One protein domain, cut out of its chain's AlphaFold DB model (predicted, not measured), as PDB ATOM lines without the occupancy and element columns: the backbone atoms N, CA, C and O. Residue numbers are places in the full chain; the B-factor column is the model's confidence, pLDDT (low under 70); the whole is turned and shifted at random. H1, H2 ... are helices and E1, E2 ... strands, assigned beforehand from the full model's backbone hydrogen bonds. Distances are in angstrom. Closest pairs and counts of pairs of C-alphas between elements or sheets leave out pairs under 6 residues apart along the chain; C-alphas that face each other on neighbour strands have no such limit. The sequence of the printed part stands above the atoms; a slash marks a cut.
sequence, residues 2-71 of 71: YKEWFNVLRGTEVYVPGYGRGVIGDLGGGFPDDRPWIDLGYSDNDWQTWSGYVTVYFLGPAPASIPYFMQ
ATOM      1  N   TYR A   2      24.955 -35.458 -16.319       74.50
ATOM      2  CA  TYR A   2      25.213 -36.835 -15.805       74.50
ATOM      3  C   TYR A   2      24.224 -37.927 -16.263       74.50
ATOM      4  O   TYR A   2      24.586 -39.096 -16.382       74.50
ATOM      5  N   LYS A   3      22.977 -37.563 -16.589       82.50
ATOM      6  CA  LYS A   3      21.931 -38.532 -16.965       82.50
ATOM      7  C   LYS A   3      22.173 -39.195 -18.325       82.50
ATOM      8  O   LYS A   3      21.880 -40.373 -18.489       82.50
ATOM      9  N   GLU A   4      22.706 -38.454 -19.295       82.38
ATOM     10  CA  GLU A   4      22.993 -38.984 -20.637       82.38
ATOM     11  C   GLU A   4      24.087 -40.053 -20.604       82.38
ATOM     12  O   GLU A   4      23.930 -41.108 -21.212       82.38
ATOM     13  N   TRP A   5      25.144 -39.819 -19.820       82.56
ATOM     14  CA  TRP A   5      26.221 -40.784 -19.605       82.56
ATOM     15  C   TRP A   5      25.680 -42.061 -18.980       82.56
ATOM     16  O   TRP A   5      25.889 -43.143 -19.522       82.56
ATOM     17  N   PHE A   6      24.921 -41.938 -17.887       87.19
ATOM     18  CA  PHE A   6      24.326 -43.096 -17.231       87.19
ATOM     19  C   PHE A   6      23.408 -43.883 -18.169       87.19
ATOM     20  O   PHE A   6      23.490 -45.104 -18.212       87.19
ATOM     21  N   ASN A   7      22.572 -43.210 -18.964       87.12
ATOM     22  CA  ASN A   7      21.669 -43.887 -19.896       87.12
ATOM     23  C   ASN A   7      22.405 -44.761 -20.920       87.12
ATOM     24  O   ASN A   7      21.870 -45.800 -21.303       87.12
ATOM     25  N   VAL A   8      23.601 -44.354 -21.357       84.75
ATOM     26  CA  VAL A   8      24.399 -45.126 -22.321       84.75
ATOM     27  C   VAL A   8      25.294 -46.159 -21.634       84.75
ATOM     28  O   VAL A   8      25.504 -47.238 -22.176       84.75
ATOM     29  N   LEU A   9      25.824 -45.841 -20.453       85.81
ATOM     30  CA  LEU A   9      26.881 -46.620 -19.807       85.81
ATOM     31  C   LEU A   9      26.396 -47.570 -18.710       85.81
ATOM     32  O   LEU A   9      27.152 -48.461 -18.319       85.81
ATOM     33  N   ARG A  10      25.166 -47.417 -18.204       90.19
ATOM     34  CA  ARG A  10      24.609 -48.290 -17.158       90.19
ATOM     35  C   ARG A  10      24.759 -49.768 -17.520       90.19
ATOM     36  O   ARG A  10      24.440 -50.180 -18.632       90.19
ATOM     37  N   GLY A  11      25.217 -50.574 -16.568       90.75
ATOM     38  CA  GLY A  11      25.462 -52.003 -16.776       90.75
ATOM     39  C   GLY A  11      26.800 -52.342 -17.442       90.75
ATOM     40  O   GLY A  11      27.131 -53.519 -17.529       90.75
ATOM     41  N   THR A  12      27.588 -51.353 -17.876       89.69
ATOM     42  CA  THR A  12      28.939 -51.598 -18.402       89.69
ATOM     43  C   THR A  12      29.890 -51.959 -17.264       89.69
ATOM     44  O   THR A  12      29.887 -51.304 -16.216       89.69
ATOM     45  N   GLU A  13      30.717 -52.983 -17.477       93.56
ATOM     46  CA  GLU A  13      31.774 -53.363 -16.544       93.56
ATOM     47  C   GLU A  13      32.980 -52.426 -16.664       93.56
ATOM     48  O   GLU A  13      33.399 -52.037 -17.755       93.56
ATOM     49  N   VAL A  14      33.571 -52.081 -15.524       93.62
ATOM     50  CA  VAL A  14      34.764 -51.238 -15.426       93.62
ATOM     51  C   VAL A  14      35.767 -51.829 -14.439       93.62
ATOM     52  O   VAL A  14      35.414 -52.595 -13.543       93.62
ATOM     53  N   TYR A  15      37.033 -51.451 -14.578       95.31
ATOM     54  CA  TYR A  15      38.062 -51.638 -13.566       95.31
ATOM     55  C   TYR A  15      38.534 -50.278 -13.061       95.31
ATOM     56  O   TYR A  15      38.917 -49.406 -13.845       95.31
ATOM     57  N   VAL A  16      38.529 -50.119 -11.740       96.19
ATOM     58  CA  VAL A  16      39.010 -48.928 -11.045       96.19
ATOM     59  C   VAL A  16      40.212 -49.332 -10.184       96.19
ATOM     60  O   VAL A  16      40.047 -50.114  -9.241       96.19
ATOM     61  N   PRO A  17      41.426 -48.834 -10.478       95.69
ATOM     62  CA  PRO A  17      42.599 -49.054  -9.639       95.69
ATOM     63  C   PRO A  17      42.326 -48.718  -8.166       95.69
ATOM     64  O   PRO A  17      41.842 -47.635  -7.844       95.69
ATOM     65  N   GLY A  18      42.634 -49.659  -7.271       93.75
ATOM     66  CA  GLY A  18      42.399 -49.528  -5.826       93.75
ATOM     67  C   GLY A  18      41.014 -49.973  -5.337       93.75
ATOM     68  O   GLY A  18      40.889 -50.267  -4.157       93.75
ATOM     69  N   TYR A  19      40.016 -50.100  -6.217       95.50
ATOM     70  CA  TYR A  19      38.688 -50.643  -5.886       95.50
ATOM     71  C   TYR A  19      38.488 -52.050  -6.464       95.50
ATOM     72  O   TYR A  19      38.089 -52.973  -5.761       95.50
ATOM     73  N   GLY A  20      38.838 -52.246  -7.737       95.44
ATOM     74  CA  GLY A  20      38.682 -53.516  -8.441       95.44
ATOM     75  C   GLY A  20      37.690 -53.435  -9.598       95.44
ATOM     76  O   GLY A  20      37.533 -52.390 -10.232       95.44
ATOM     77  N   ARG A  21      37.066 -54.574  -9.922       96.31
ATOM     78  CA  ARG A  21      36.021 -54.648 -10.953       96.31
ATOM     79  C   ARG A  21      34.699 -54.141 -10.391       96.31
ATOM     80  O   ARG A  21      34.329 -54.504  -9.280       96.31
ATOM     81  N   GLY A  22      33.979 -53.358 -11.181       94.75
ATOM     82  CA  GLY A  22      32.659 -52.847 -10.842       94.75
ATOM     83  C   GLY A  22      31.762 -52.737 -12.067       94.75
ATOM     84  O   GLY A  22      32.193 -52.955 -13.197       94.75
ATOM     85  N   VAL A  23      30.507 -52.373 -11.826       94.50
ATOM     86  CA  VAL A  23      29.517 -52.069 -12.859       94.50
ATOM     87  C   VAL A  23      29.006 -50.651 -12.645       94.50
ATOM     88  O   VAL A  23      28.844 -50.215 -11.504       94.50
ATOM     89  N   ILE A  24      28.733 -49.923 -13.725       93.44
ATOM     90  CA  ILE A  24      28.067 -48.618 -13.637       93.44
ATOM     91  C   ILE A  24      26.604 -48.861 -13.246       93.44
ATOM     92  O   ILE A  24      25.766 -49.178 -14.093       93.44
ATOM     93  N   GLY A  25      26.331 -48.792 -11.943       94.31
ATOM     94  CA  GLY A  25      25.054 -49.193 -11.348       94.31
ATOM     95  C   GLY A  25      24.114 -48.042 -10.990       94.31
ATOM     96  O   GLY A  25      22.905 -48.253 -10.970       94.31
ATOM     97  N   ASP A  26      24.645 -46.840 -10.758       93.69
ATOM     98  CA  ASP A  26      23.861 -45.682 -10.317       93.69
ATOM     99  C   ASP A  26      24.390 -44.359 -10.903       93.69
ATOM    100  O   ASP A  26      25.447 -44.322 -11.542       93.69
ATOM    101  N   LEU A  27      23.642 -43.274 -10.701       91.00
ATOM    102  CA  LEU A  27      24.005 -41.911 -11.077       91.00
ATOM    103  C   LEU A  27      23.855 -40.952  -9.888       91.00
ATOM    104  O   LEU A  27      22.887 -41.005  -9.137       91.00
ATOM    105  N   GLY A  28      24.787 -40.009  -9.763       87.06
ATOM    106  CA  GLY A  28      24.729 -38.938  -8.767       87.06
ATOM    107  C   GLY A  28      24.378 -37.578  -9.374       87.06
ATOM    108  O   GLY A  28      24.465 -37.373 -10.585       87.06
ATOM    109  N   GLY A  29      24.028 -36.615  -8.514       84.50
ATOM    110  CA  GLY A  29      23.792 -35.218  -8.920       84.50
ATOM    111  C   GLY A  29      25.047 -34.506  -9.443       84.50
ATOM    112  O   GLY A  29      24.944 -33.571 -10.234       84.50
ATOM    113  N   GLY A  30      26.217 -35.001  -9.047       83.69
ATOM    114  CA  GLY A  30      27.519 -34.526  -9.483       83.69
ATOM    115  C   GLY A  30      27.980 -33.208  -8.907       83.69
ATOM    116  O   GLY A  30      27.366 -32.661  -7.992       83.69
ATOM    117  N   PHE A  31      29.126 -32.740  -9.399       84.56
ATOM    118  CA  PHE A  31      29.695 -31.479  -8.950       84.56
ATOM    119  C   PHE A  31      29.109 -30.289  -9.723       84.56
ATOM    120  O   PHE A  31      28.795 -30.435 -10.909       84.56
ATOM    121  N   PRO A  32      28.993 -29.105  -9.082       86.94
ATOM    122  CA  PRO A  32      28.486 -27.889  -9.724       86.94
ATOM    123  C   PRO A  32      29.323 -27.386 -10.906       86.94
ATOM    124  O   PRO A  32      28.804 -26.651 -11.737       86.94
ATOM    125  N   ASP A  33      30.607 -27.746 -10.964       88.81
ATOM    126  CA  ASP A  33      31.551 -27.372 -12.025       88.81
ATOM    127  C   ASP A  33      31.617 -28.404 -13.168       88.81
ATOM    128  O   ASP A  33      32.514 -28.336 -14.004       88.81
ATOM    129  N   ASP A  34      30.682 -29.362 -13.201       80.75
ATOM    130  CA  ASP A  34      30.566 -30.418 -14.219       80.75
ATOM    131  C   ASP A  34      31.815 -31.307 -14.388       80.75
ATOM    132  O   ASP A  34      31.937 -32.037 -15.377       80.75
ATOM    133  N   ARG A  35      32.743 -31.311 -13.418       85.88
ATOM    134  CA  ARG A  35      33.918 -32.188 -13.493       85.88
ATOM    135  C   ARG A  35      33.512 -33.670 -13.454       85.88
ATOM    136  O   ARG A  35      32.669 -34.052 -12.633       85.88
ATOM    137  N   PRO A  36      34.136 -34.533 -14.279       84.31
ATOM    138  CA  PRO A  36      33.924 -35.971 -14.202       84.31
ATOM    139  C   PRO A  36      34.320 -36.504 -12.828       84.31
ATOM    140  O   PRO A  36      35.372 -36.161 -12.288       84.31
ATOM    141  N   TRP A  37      33.479 -37.363 -12.271       87.50
ATOM    142  CA  TRP A  37      33.701 -37.982 -10.974       87.50
ATOM    143  C   TRP A  37      32.969 -39.323 -10.925       87.50
ATOM    144  O   TRP A  37      32.017 -39.556 -11.674       87.50
ATOM    145  N   ILE A  38      33.439 -40.198 -10.048       91.31
ATOM    146  CA  ILE A  38      32.807 -41.474  -9.727       91.31
ATOM    147  C   ILE A  38      32.602 -41.532  -8.218       91.31
ATOM    148  O   ILE A  38      33.374 -40.930  -7.470       91.31
ATOM    149  N   ASP A  39      31.592 -42.282  -7.797       92.19
ATOM    150  CA  ASP A  39      31.422 -42.694  -6.409       92.19
ATOM    151  C   ASP A  39      31.543 -44.220  -6.334       92.19
ATOM    152  O   ASP A  39      31.081 -44.933  -7.230       92.19
ATOM    153  N   LEU A  40      32.227 -44.714  -5.305       94.56
ATOM    154  CA  LEU A  40      32.504 -46.134  -5.125       94.56
ATOM    155  C   LEU A  40      31.514 -46.707  -4.116       94.56
ATOM    156  O   LEU A  40      31.517 -46.333  -2.945       94.56
ATOM    157  N   GLY A  41      30.679 -47.639  -4.568       94.06
ATOM    158  CA  GLY A  41      29.744 -48.337  -3.694       94.06
ATOM    159  C   GLY A  41      30.466 -49.347  -2.807       94.06
ATOM    160  O   GLY A  41      31.032 -50.309  -3.312       94.06
ATOM    161  N   TYR A  42      30.396 -49.161  -1.494       94.75
ATOM    162  CA  TYR A  42      30.842 -50.136  -0.500       94.75
ATOM    163  C   TYR A  42      29.662 -50.549   0.381       94.75
ATOM    164  O   TYR A  42      28.707 -49.790   0.555       94.75
ATOM    165  N   SER A  43      29.730 -51.745   0.956       95.12
ATOM    166  CA  SER A  43      28.953 -52.060   2.151       95.12
ATOM    167  C   SER A  43      29.563 -51.360   3.370       95.12
ATOM    168  O   SER A  43      30.735 -50.980   3.378       95.12
ATOM    169  N   ASP A  44      28.799 -51.253   4.452       95.75
ATOM    170  CA  ASP A  44      29.309 -50.645   5.686       95.75
ATOM    171  C   ASP A  44      30.542 -51.384   6.246       95.75
ATOM    172  O   ASP A  44      31.401 -50.776   6.882       95.75
ATOM    173  N   ASN A  45      30.653 -52.694   5.994       96.81
ATOM    174  CA  ASN A  45      31.710 -53.544   6.551       96.81
ATOM    175  C   ASN A  45      33.010 -53.552   5.732       96.81
ATOM    176  O   ASN A  45      34.043 -53.966   6.257       96.81
ATOM    177  N   ASP A  46      32.974 -53.155   4.460       93.38
ATOM    178  CA  ASP A  46      34.133 -53.138   3.554       93.38
ATOM    179  C   ASP A  46      34.475 -51.730   3.053       93.38
ATOM    180  O   ASP A  46      35.310 -51.574   2.158       93.38
ATOM    181  N   TRP A  47      33.873 -50.708   3.668       94.38
ATOM    182  CA  TRP A  47      34.137 -49.313   3.362       94.38
ATOM    183  C   TRP A  47      35.616 -48.954   3.524       94.38
ATOM    184  O   TRP A  47      36.276 -49.311   4.505       94.38
ATOM    185  N   GLN A  48      36.123 -48.173   2.571       93.31
ATOM    186  CA  GLN A  48      37.482 -47.646   2.592       93.31
ATOM    187  C   GLN A  48      37.480 -46.144   2.319       93.31
ATOM    188  O   GLN A  48      36.761 -45.649   1.452       93.31
ATOM    189  N   THR A  49      38.344 -45.412   3.027       93.25
ATOM    190  CA  THR A  49      38.615 -44.009   2.696       93.25
ATOM    191  C   THR A  49      39.355 -43.940   1.365       93.25
ATOM    192  O   THR A  49      40.438 -44.508   1.225       93.25
ATOM    193  N   TRP A  50      38.801 -43.209   0.400       91.81
ATOM    194  CA  TRP A  50      39.364 -43.098  -0.940       91.81
ATOM    195  C   TRP A  50      39.142 -41.694  -1.510       91.81
ATOM    196  O   TRP A  50      38.072 -41.113  -1.349       91.81
ATOM    197  N   SER A  51      40.164 -41.127  -2.155       91.12
ATOM    198  CA  SER A  51      40.054 -39.871  -2.906       91.12
ATOM    199  C   SER A  51      41.227 -39.705  -3.873       91.12
ATOM    200  O   SER A  51      42.326 -40.195  -3.616       91.12
ATOM    201  N   GLY A  52      40.998 -38.989  -4.974       92.12
ATOM    202  CA  GLY A  52      42.028 -38.650  -5.952       92.12
ATOM    203  C   GLY A  52      41.554 -38.814  -7.391       92.12
ATOM    204  O   GLY A  52      40.461 -39.311  -7.655       92.12
ATOM    205  N   TYR A  53      42.394 -38.386  -8.332       93.31
ATOM    206  CA  TYR A  53      42.182 -38.678  -9.745       93.31
ATOM    207  C   TYR A  53      42.655 -40.093 -10.056       93.31
ATOM    208  O   TYR A  53      43.740 -40.501  -9.645       93.31
ATOM    209  N   VAL A  54      41.847 -40.826 -10.816       93.88
ATOM    210  CA  VAL A  54      42.141 -42.196 -11.226       93.88
ATOM    211  C   VAL A  54      41.741 -42.402 -12.681       93.88
ATOM    212  O   VAL A  54      40.780 -41.804 -13.166       93.88
ATOM    213  N   THR A  55      42.471 -43.264 -13.383       93.81
ATOM    214  CA  THR A  55      42.056 -43.756 -14.699       93.81
ATOM    215  C   THR A  55      41.096 -44.926 -14.521       93.81
ATOM    216  O   THR A  55      41.453 -45.935 -13.914       93.81
ATOM    217  N   VAL A  56      39.886 -44.797 -15.063       92.19
ATOM    218  CA  VAL A  56      38.886 -45.873 -15.103       92.19
ATOM    219  C   VAL A  56      38.994 -46.601 -16.436       92.19
ATOM    220  O   VAL A  56      39.049 -45.971 -17.491       92.19
ATOM    221  N   TYR A  57      39.011 -47.929 -16.393       91.44
ATOM    222  CA  TYR A  57      39.102 -48.769 -17.582       91.44
ATOM    223  C   TYR A  57      37.750 -49.412 -17.853       91.44
ATOM    224  O   TYR A  57      37.266 -50.179 -17.026       91.44
ATOM    225  N   PHE A  58      37.154 -49.152 -19.012       89.25
ATOM    226  CA  PHE A  58      35.998 -49.917 -19.472       89.25
ATOM    227  C   PHE A  58      36.441 -51.332 -19.842       89.25
ATOM    228  O   PHE A  58      37.385 -51.519 -20.614       89.25
ATOM    229  N   LEU A  59      35.784 -52.326 -19.251       89.31
ATOM    230  CA  LEU A  59      36.045 -53.730 -19.524       89.31
ATOM    231  C   LEU A  59      35.181 -54.190 -20.696       89.31
ATOM    232  O   LEU A  59      34.095 -53.669 -20.944       89.31
ATOM    233  N   GLY A  60      35.715 -55.138 -21.462       77.94
ATOM    234  CA  GLY A  60      35.059 -55.634 -22.662       77.94
ATOM    235  C   GLY A  60      33.739 -56.366 -22.366       77.94
ATOM    236  O   GLY A  60      33.577 -56.914 -21.279       77.94
ATOM    237  N   PRO A  61      32.833 -56.458 -23.355       73.88
ATOM    238  CA  PRO A  61      33.029 -56.023 -24.735       73.88
ATOM    239  C   PRO A  61      32.958 -54.500 -24.874       73.88
ATOM    240  O   PRO A  61      32.216 -53.830 -24.163       73.88
ATOM    241  N   ALA A  62      33.752 -53.952 -25.797       65.00
ATOM    242  CA  ALA A  62      33.695 -52.527 -26.091       65.00
ATOM    243  C   ALA A  62      32.258 -52.133 -26.494       65.00
ATOM    244  O   ALA A  62      31.616 -52.888 -27.237       65.00
ATOM    245  N   PRO A  63      31.751 -50.973 -26.043       63.28
ATOM    246  CA  PRO A  63      30.471 -50.461 -26.509       63.28
ATOM    247  C   PRO A  63      30.459 -50.366 -28.037       63.28
ATOM    248  O   PRO A  63      31.448 -49.951 -28.643       63.28
ATOM    249  N   ALA A  64      29.331 -50.699 -28.670       66.31
ATOM    250  CA  ALA A  64      29.177 -50.563 -30.123       66.31
ATOM    251  C   ALA A  64      29.341 -49.106 -30.602       66.31
ATOM    252  O   ALA A  64      29.650 -48.861 -31.768       66.31
ATOM    253  N   SER A  65      29.153 -48.140 -29.701       65.56
ATOM    254  CA  SER A  65      29.425 -46.726 -29.914       65.56
ATOM    255  C   SER A  65      30.007 -46.103 -28.646       65.56
ATOM    256  O   SER A  65      29.495 -46.304 -27.546       65.56
ATOM    257  N   ILE A  66      31.078 -45.324 -28.806       65.00
ATOM    258  CA  ILE A  66      31.587 -44.432 -27.762       65.00
ATOM    259  C   ILE A  66      30.879 -43.085 -27.959       65.00
ATOM    260  O   ILE A  66      31.027 -42.488 -29.027       65.00
ATOM    261  N   PRO A  67      30.074 -42.608 -26.995       68.19
ATOM    262  CA  PRO A  67      29.521 -41.264 -27.045       68.19
ATOM    263  C   PRO A  67      30.582 -40.194 -27.315       68.19
ATOM    264  O   PRO A  67      31.663 -40.230 -26.733       68.19
ATOM    265  N   TYR A  68      30.245 -39.209 -28.152       64.06
ATOM    266  CA  TYR A  68      31.158 -38.132 -28.569       64.06
ATOM    267  C   TYR A  68      31.749 -37.333 -27.395       64.06
ATOM    268  O   TYR A  68      32.822 -36.760 -27.510       64.06
ATOM    269  N   PHE A  69      31.055 -37.306 -26.256       64.94
ATOM    270  CA  PHE A  69      31.480 -36.611 -25.044       64.94
ATOM    271  C   PHE A  69      32.544 -37.365 -24.228       64.94
ATOM    272  O   PHE A  69      32.980 -36.860 -23.199       64.94
ATOM    273  N   MET A  70      32.917 -38.584 -24.636       61.94
ATOM    274  CA  MET A  70      34.045 -39.330 -24.064       61.94
ATOM    275  C   MET A  70      35.341 -39.176 -24.890       61.94
ATOM    276  O   MET A  70      36.289 -39.922 -24.646       61.94
ATOM    277  N   GLN A  71      35.380 -38.254 -25.867       53.53
ATOM    278  CA  GLN A  71      36.578 -37.893 -26.645       53.53
ATOM    279  C   GLN A  71      37.365 -36.743 -26.017       53.53
ATOM    280  O   GLN A  71      36.728 -35.838 -25.434       53.53
TER     281      GLN A  71
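This is residues 2 to 71 of the 71 residues of an uncharacterized protein of Chloroflexi bacterium RBG_16_51_16 (UniProt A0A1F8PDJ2). Little regular structure is found here: a short helix H1, then a small hairpin of strands E1 and E2, and a long looping stretch, residues 24 to 71, whose residues 57 to 58 come back to pair antiparallel with residues 14 to 15 of E1. The 70 printed residues run H1, E1, E2, a mixed class with 15 residues in named elements. The whole is compact, with a radius of gyration of the C-alphas of 12.8 A and spans of 37 by 31 by 19 A.

Find C-alpha 3 at (21.931, -38.532, -16.965); from there H1, residues 3 to 9, runs 9.9 A. E1, residues 13 to 16, covers 10.1 A. E2, residues 20 to 23, covers 10.3 A and ends at C-alpha 23, (29.517, -52.069, -12.859).

Look at the hairpin E1 and E2: antiparallel at 145 degrees, with N 14 and O 22 at 2.8 A, within hydrogen-bond range. H1, with every O i to N i+4 pair within range, is apart from E2.

The C-alphas of Asn 45 and Tyr 68 are the farthest apart, 38.4 A. The printed part has no cut, and both links between named elements are tight. Residues 62 to 71 have pLDDT under 70.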